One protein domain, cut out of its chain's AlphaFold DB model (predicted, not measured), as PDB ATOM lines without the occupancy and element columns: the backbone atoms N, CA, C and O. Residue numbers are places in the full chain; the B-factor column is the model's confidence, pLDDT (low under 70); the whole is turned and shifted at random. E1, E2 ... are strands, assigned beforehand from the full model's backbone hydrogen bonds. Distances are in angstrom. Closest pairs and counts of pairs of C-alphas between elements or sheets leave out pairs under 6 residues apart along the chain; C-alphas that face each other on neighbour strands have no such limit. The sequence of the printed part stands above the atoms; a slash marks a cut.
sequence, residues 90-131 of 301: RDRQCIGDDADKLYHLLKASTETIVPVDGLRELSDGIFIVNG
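This is residues 90 to 131 of the 301 residues of an uncharacterized protein of Sclerotinia sclerotiorum (strain ATCC 18683 / 1980 / Ss-1) (UniProt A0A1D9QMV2). The domain is one small, strongly twisted sheet made of two hairpins side by side, E1 with E2 and E3 with E4, joined through the inner strands E2 and E4. No named helix covers either face, and a long loop, residues 109 to 119, leads from the end of E2 round to the edge strand E3. The printed part has 42 residues with four named strands, E1 to E4 along the chain; the sheet runs E1, E2, E4, E3 and is mixed, and the class is all strand. The whole is compact, with a radius of gyration of the C-alphas of 10.4 A and spans of 31 by 23 by 15 A.

E1, residues 91 to 95, and E2, residues 103 to 108, form an antiparallel hairpin at 154 degrees, with N 92 and O 106 2.9 A apart, within hydrogen-bond range. E2 is parallel to E4, residues 126 to 131, at 28 degrees; N 105 and O 127 are 2.8 A apart, within hydrogen-bond range. E3, residues 120 to 123, forms an antiparallel hairpin with E4 at 147 degrees, with N 122 and O 126 within hydrogen-bond range at 2.8 A. E3 is apart from E1 and from E2. From edge to edge the strands' lines turn by 73 degrees.

E1 begins at C-alpha 91 (26.978, -0.542, -23.690) and is 13.3 A long. E2 is 16.0 A long, E3 9.3 A. E4 is 16.4 A long and ends at C-alpha 131 (34.911, -7.491, -23.070).

The C-alphas of Ala 99 and Thr 110, the two farthest apart, are 31.6 A apart. The printed part has no cut. The link E1 to E2 is short, E2 to E3 long, E3 to E4 tight. The mean pLDDT of the printed part is 70.8; residues 90 to 101 and 113 to 119 are under 70.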
ATOM      1  N   ARG A  90      24.673  -2.806 -20.920       48.38
ATOM      2  CA  ARG A  90      25.132  -3.484 -22.123       48.38
ATOM      3  C   ARG A  90      26.238  -2.722 -22.845       48.38
ATOM      4  O   ARG A  90      27.238  -3.330 -23.207       48.38
ATOM      5  N   ASP A  91      26.020  -1.423 -23.045       54.25
ATOM      6  CA  ASP A  91      26.978  -0.542 -23.690       54.25
ATOM      7  C   ASP A  91      27.323   0.633 -22.764       54.25
ATOM      8  O   ASP A  91      26.426   1.356 -22.310       54.25
ATOM      9  N   ARG A  92      28.612   0.847 -22.467       60.69
ATOM     10  CA  ARG A  92      29.090   1.984 -21.655       60.69
ATOM     11  C   ARG A  92      29.938   2.930 -22.493       60.69
ATOM     12  O   ARG A  92      30.774   2.495 -23.273       60.69
ATOM     13  N   GLN A  93      29.733   4.232 -22.310       54.47
ATOM     14  CA  GLN A  93      30.585   5.252 -22.918       54.47
ATOM     15  C   GLN A  93      31.683   5.640 -21.925       54.47
ATOM     16  O   GLN A  93      31.383   6.086 -20.817       54.47
ATOM     17  N   CYS A  94      32.944   5.496 -22.327       57.19
ATOM     18  CA  CYS A  94      34.084   6.063 -21.613       57.19
ATOM     19  C   CYS A  94      34.676   7.215 -22.432       57.19
ATOM     20  O   CYS A  94      34.918   7.066 -23.629       57.19
ATOM     21  N   ILE A  95      34.873   8.359 -21.776       57.31
ATOM     22  CA  ILE A  95      35.551   9.536 -22.329       57.31
ATOM     23  C   ILE A  95      37.042   9.347 -22.033       57.31
ATOM     24  O   ILE A  95      37.399   9.181 -20.865       57.31
ATOM     25  N   GLY A  96      37.884   9.298 -23.069       50.75
ATOM     26  CA  GLY A  96      39.339   9.317 -22.908       50.75
ATOM     27  C   GLY A  96      39.845  10.707 -22.514       50.75
ATOM     28  O   GLY A  96      39.204  11.711 -22.828       50.75
ATOM     29  N   ASP A  97      40.980  10.763 -21.815       51.31
ATOM     30  CA  ASP A  97      41.645  12.025 -21.486       51.31
ATOM     31  C   ASP A  97      42.351  12.620 -22.727       51.31
ATOM     32  O   ASP A  97      42.986  11.899 -23.497       51.31
ATOM     33  N   ASP A  98      42.251  13.949 -22.842       51.41
ATOM     34  CA  ASP A  98      42.920  14.903 -23.748       51.41
ATOM     35  C   ASP A  98      42.384  15.211 -25.169       51.41
ATOM     36  O   ASP A  98      41.850  14.373 -25.889       51.41
ATOM     37  N   ALA A  99      42.547  16.510 -25.490       51.34
ATOM     38  CA  ALA A  99      42.364  17.361 -26.687       51.34
ATOM     39  C   ALA A  99      41.478  16.927 -27.882       51.34
ATOM     40  O   ALA A  99      40.772  17.783 -28.412       51.34
ATOM     41  N   ASP A 100      41.440  15.648 -28.256       57.38
ATOM     42  CA  ASP A 100      40.782  15.116 -29.464       57.38
ATOM     43  C   ASP A 100      39.677  14.092 -29.134       57.38
ATOM     44  O   ASP A 100      39.523  13.091 -29.824       57.38
ATOM     45  N   LYS A 101      38.922  14.320 -28.045       59.25
ATOM     46  CA  LYS A 101      37.685  13.606 -27.632       59.25
ATOM     47  C   LYS A 101      37.514  12.199 -28.240       59.25
ATOM     48  O   LYS A 101      36.622  11.968 -29.056       59.25
ATOM     49  N   LEU A 102      38.336  11.254 -27.794       75.12
ATOM     50  CA  LEU A 102      38.185   9.842 -28.140       75.12
ATOM     51  C   LEU A 102      37.114   9.201 -27.242       75.12
ATOM     52  O   LEU A 102      37.127   9.355 -26.016       75.12
ATOM     53  N   TYR A 103      36.186   8.464 -27.848       79.06
ATOM     54  CA  TYR A 103      35.085   7.776 -27.181       79.06
ATOM     55  C   TYR A 103      35.197   6.270 -27.368       79.06
ATOM     56  O   TYR A 103      35.241   5.768 -28.489       79.06
ATOM     57  N   HIS A 104      35.161   5.529 -26.265       80.12
ATOM     58  CA  HIS A 104      35.055   4.074 -26.305       80.12
ATOM     59  C   HIS A 104      33.629   3.650 -25.955       80.12
ATOM     60  O   HIS A 104      33.127   3.975 -24.876       80.12
ATOM     61  N   LEU A 105      32.993   2.916 -26.866       81.88
ATOM     62  CA  LEU A 105      31.754   2.188 -26.639       81.88
ATOM     63  C   LEU A 105      32.114   0.776 -26.169       81.88
ATOM     64  O   LEU A 105      32.442  -0.099 -26.970       81.88
ATOM     65  N   LEU A 106      32.102   0.581 -24.854       85.06
ATOM     66  CA  LEU A 106      32.345  -0.714 -24.234       85.06
ATOM     67  C   LEU A 106      31.121  -1.591 -24.434       85.06
ATOM     68  O   LEU A 106      30.034  -1.174 -24.060       85.06
ATOM     69  N   LYS A 107      31.305  -2.784 -24.978       87.56
ATOM     70  CA  LYS A 107      30.255  -3.746 -25.281       87.56
ATOM     71  C   LYS A 107      30.363  -4.934 -24.334       87.56
ATOM     72  O   LYS A 107      31.430  -5.542 -24.210       87.56
ATOM     73  N   ALA A 108      29.248  -5.284 -23.703       91.50
ATOM     74  CA  ALA A 108      29.154  -6.427 -22.809       91.50
ATOM     75  C   ALA A 108      29.343  -7.747 -23.576       91.50
ATOM     76  O   ALA A 108      28.492  -8.137 -24.383       91.50
ATOM     77  N   SER A 109      30.465  -8.425 -23.335       93.44
ATOM     78  CA  SER A 109      30.802  -9.695 -23.981       93.44
ATOM     79  C   SER A 109      31.867 -10.466 -23.205       93.44
ATOM     80  O   SER A 109      32.707  -9.873 -22.533       93.44
ATOM     81  N   THR A 110      31.889 -11.796 -23.329       93.31
ATOM     82  CA  THR A 110      33.012 -12.597 -22.806       93.31
ATOM     83  C   THR A 110      34.275 -12.404 -23.629       93.31
ATOM     84  O   THR A 110      35.378 -12.435 -23.097       93.31
ATOM     85  N   GLU A 111      34.120 -12.253 -24.943       91.31
ATOM     86  CA  GLU A 111      35.242 -12.027 -25.841       91.31
ATOM     87  C   GLU A 111      35.793 -10.626 -25.647       91.31
ATOM     88  O   GLU A 111      35.050  -9.650 -25.669       91.31
ATOM     89  N   THR A 112      37.107 -10.546 -25.487       82.31
ATOM     90  CA  THR A 112      37.876  -9.304 -25.356       82.31
ATOM     91  C   THR A 112      38.653  -8.984 -26.635       82.31
ATOM     92  O   THR A 112      39.404  -8.013 -26.680       82.31
ATOM     93  N   ILE A 113      38.514  -9.822 -27.672       66.00
ATOM     94  CA  ILE A 113      39.364  -9.785 -28.860       66.00
ATOM     95  C   ILE A 113      39.146  -8.467 -29.606       66.00
ATOM     96  O   ILE A 113      38.057  -8.182 -30.110       66.00
ATOM     97  N   VAL A 114      40.227  -7.695 -29.689       59.69
ATOM     98  CA  VAL A 114      40.402  -6.617 -30.659       59.69
ATOM     99  C   VAL A 114      40.619  -7.290 -32.021       59.69
ATOM    100  O   VAL A 114      41.472  -8.179 -32.102       59.69
ATOM    101  N   PRO A 115      39.853  -6.955 -33.076       55.47
ATOM    102  CA  PRO A 115      40.123  -7.450 -34.422       55.47
ATOM    103  C   PRO A 115      41.600  -7.262 -34.792       55.47
ATOM    104  O   PRO A 115      42.248  -6.331 -34.323       55.47
ATOM    105  N   VAL A 116      42.129  -8.135 -35.652       50.41
ATOM    106  CA  VAL A 116      43.540  -8.116 -36.092       50.41
ATOM    107  C   VAL A 116      43.957  -6.746 -36.672       50.41
ATOM    108  O   VAL A 116      45.129  -6.392 -36.601       50.41
ATOM    109  N   ASP A 117      42.988  -5.948 -37.136       51.06
ATOM    110  CA  ASP A 117      43.157  -4.601 -37.703       51.06
ATOM    111  C   ASP A 117      43.003  -3.443 -36.687       51.06
ATOM    112  O   ASP A 117      42.915  -2.280 -37.076       51.06
ATOM    113  N   GLY A 118      42.976  -3.726 -35.380       56.62
ATOM    114  CA  GLY A 118      42.803  -2.717 -34.331       56.62
ATOM    115  C   GLY A 118      41.347  -2.524 -33.888       56.62
ATOM    116  O   GLY A 118      40.458  -3.319 -34.205       56.62
ATOM    117  N   LEU A 119      41.104  -1.494 -33.069       63.84
ATOM    118  CA  LEU A 119      39.763  -1.168 -32.573       63.84
ATOM    119  C   LEU A 119      38.830  -0.843 -33.743       63.84
ATOM    120  O   LEU A 119      39.181  -0.070 -34.631       63.84
ATOM    121  N   ARG A 120      37.613  -1.400 -33.729       71.00
ATOM    122  CA  ARG A 120      36.614  -1.097 -34.757       71.00
ATOM    123  C   ARG A 120      36.092   0.324 -34.547       71.00
ATOM    124  O   ARG A 120      35.276   0.549 -33.651       71.00
ATOM    125  N   GLU A 121      36.543   1.248 -35.385       78.25
ATOM    126  CA  GLU A 121      36.016   2.610 -35.444       78.25
ATOM    127  C   GLU A 121      34.618   2.611 -36.085       78.25
ATOM    128  O   GLU A 121      34.380   1.976 -37.116       78.25
ATOM    129  N   LEU A 122      33.662   3.263 -35.427       79.50
ATOM    130  CA  LEU A 122      32.294   3.451 -35.922       79.50
ATOM    131  C   LEU A 122      32.130   4.771 -36.674       79.50
ATOM    132  O   LEU A 122      31.345   4.857 -37.616       79.50
ATOM    133  N   SER A 123      32.839   5.789 -36.208       79.25
ATOM    134  CA  SER A 123      32.889   7.152 -36.729       79.25
ATOM    135  C   SER A 123      34.108   7.838 -36.123       79.25
ATOM    136  O   SER A 123      34.596   7.350 -35.107       79.25
ATOM    137  N   ASP A 124      34.518   8.984 -36.668       82.50
ATOM    138  CA  ASP A 124      35.673   9.761 -36.204       82.50
ATOM    139  C   ASP A 124      35.761   9.831 -34.671       82.50
ATOM    140  O   ASP A 124      34.922  10.441 -33.998       82.50
ATOM    141  N   GLY A 125      36.769   9.152 -34.120       78.94
ATOM    142  CA  GLY A 125      37.060   9.148 -32.690       78.94
ATOM    143  C   GLY A 125      36.139   8.274 -31.828       78.94
ATOM    144  O   GLY A 125      36.216   8.368 -30.606       78.94
ATOM    145  N   ILE A 126      35.280   7.422 -32.403       82.00
ATOM    146  CA  ILE A 126      34.390   6.499 -31.675       82.00
ATOM    147  C   ILE A 126      34.759   5.044 -31.971       82.00
ATOM    148  O   ILE A 126      34.576   4.555 -33.084       82.00
ATOM    149  N   PHE A 127      35.169   4.312 -30.938       82.38
ATOM    150  CA  PHE A 127      35.664   2.939 -31.044       82.38
ATOM    151  C   PHE A 127      34.804   1.958 -30.256       82.38
ATOM    152  O   PHE A 127      34.481   2.208 -29.096       82.38
ATOM    153  N   ILE A 128      34.476   0.806 -30.845       81.19
ATOM    154  CA  ILE A 128      33.878  -0.307 -30.097       81.19
ATOM    155  C   ILE A 128      34.977  -1.110 -29.408       81.19
ATOM    156  O   ILE A 128      35.933  -1.552 -30.048       81.19
ATOM    157  N   VAL A 129      34.776  -1.376 -28.120       84.81
ATOM    158  CA  VAL A 129      35.636  -2.237 -27.308       84.81
ATOM    159  C   VAL A 129      34.787  -3.360 -26.727       84.81
ATOM    160  O   VAL A 129      33.848  -3.108 -25.983       84.81
ATOM    161  N   ASN A 130      35.111  -4.604 -27.053       87.25
ATOM    162  CA  ASN A 130      34.457  -5.770 -26.464       87.25
ATOM    163  C   ASN A 130      35.074  -6.114 -25.099       87.25
ATOM    164  O   ASN A 130      36.200  -5.713 -24.799       87.25
ATOM    165  N   GLY A 131      34.372  -6.914 -24.301       89.19
ATOM    166  CA  GLY A 131      34.911  -7.491 -23.070       89.19
ATOM    167  C   GLY A 131      34.371  -6.871 -21.790       89.19
ATOM    168  O   GLY A 131      34.874  -7.170 -20.709       89.19
TER     169      GLY A 131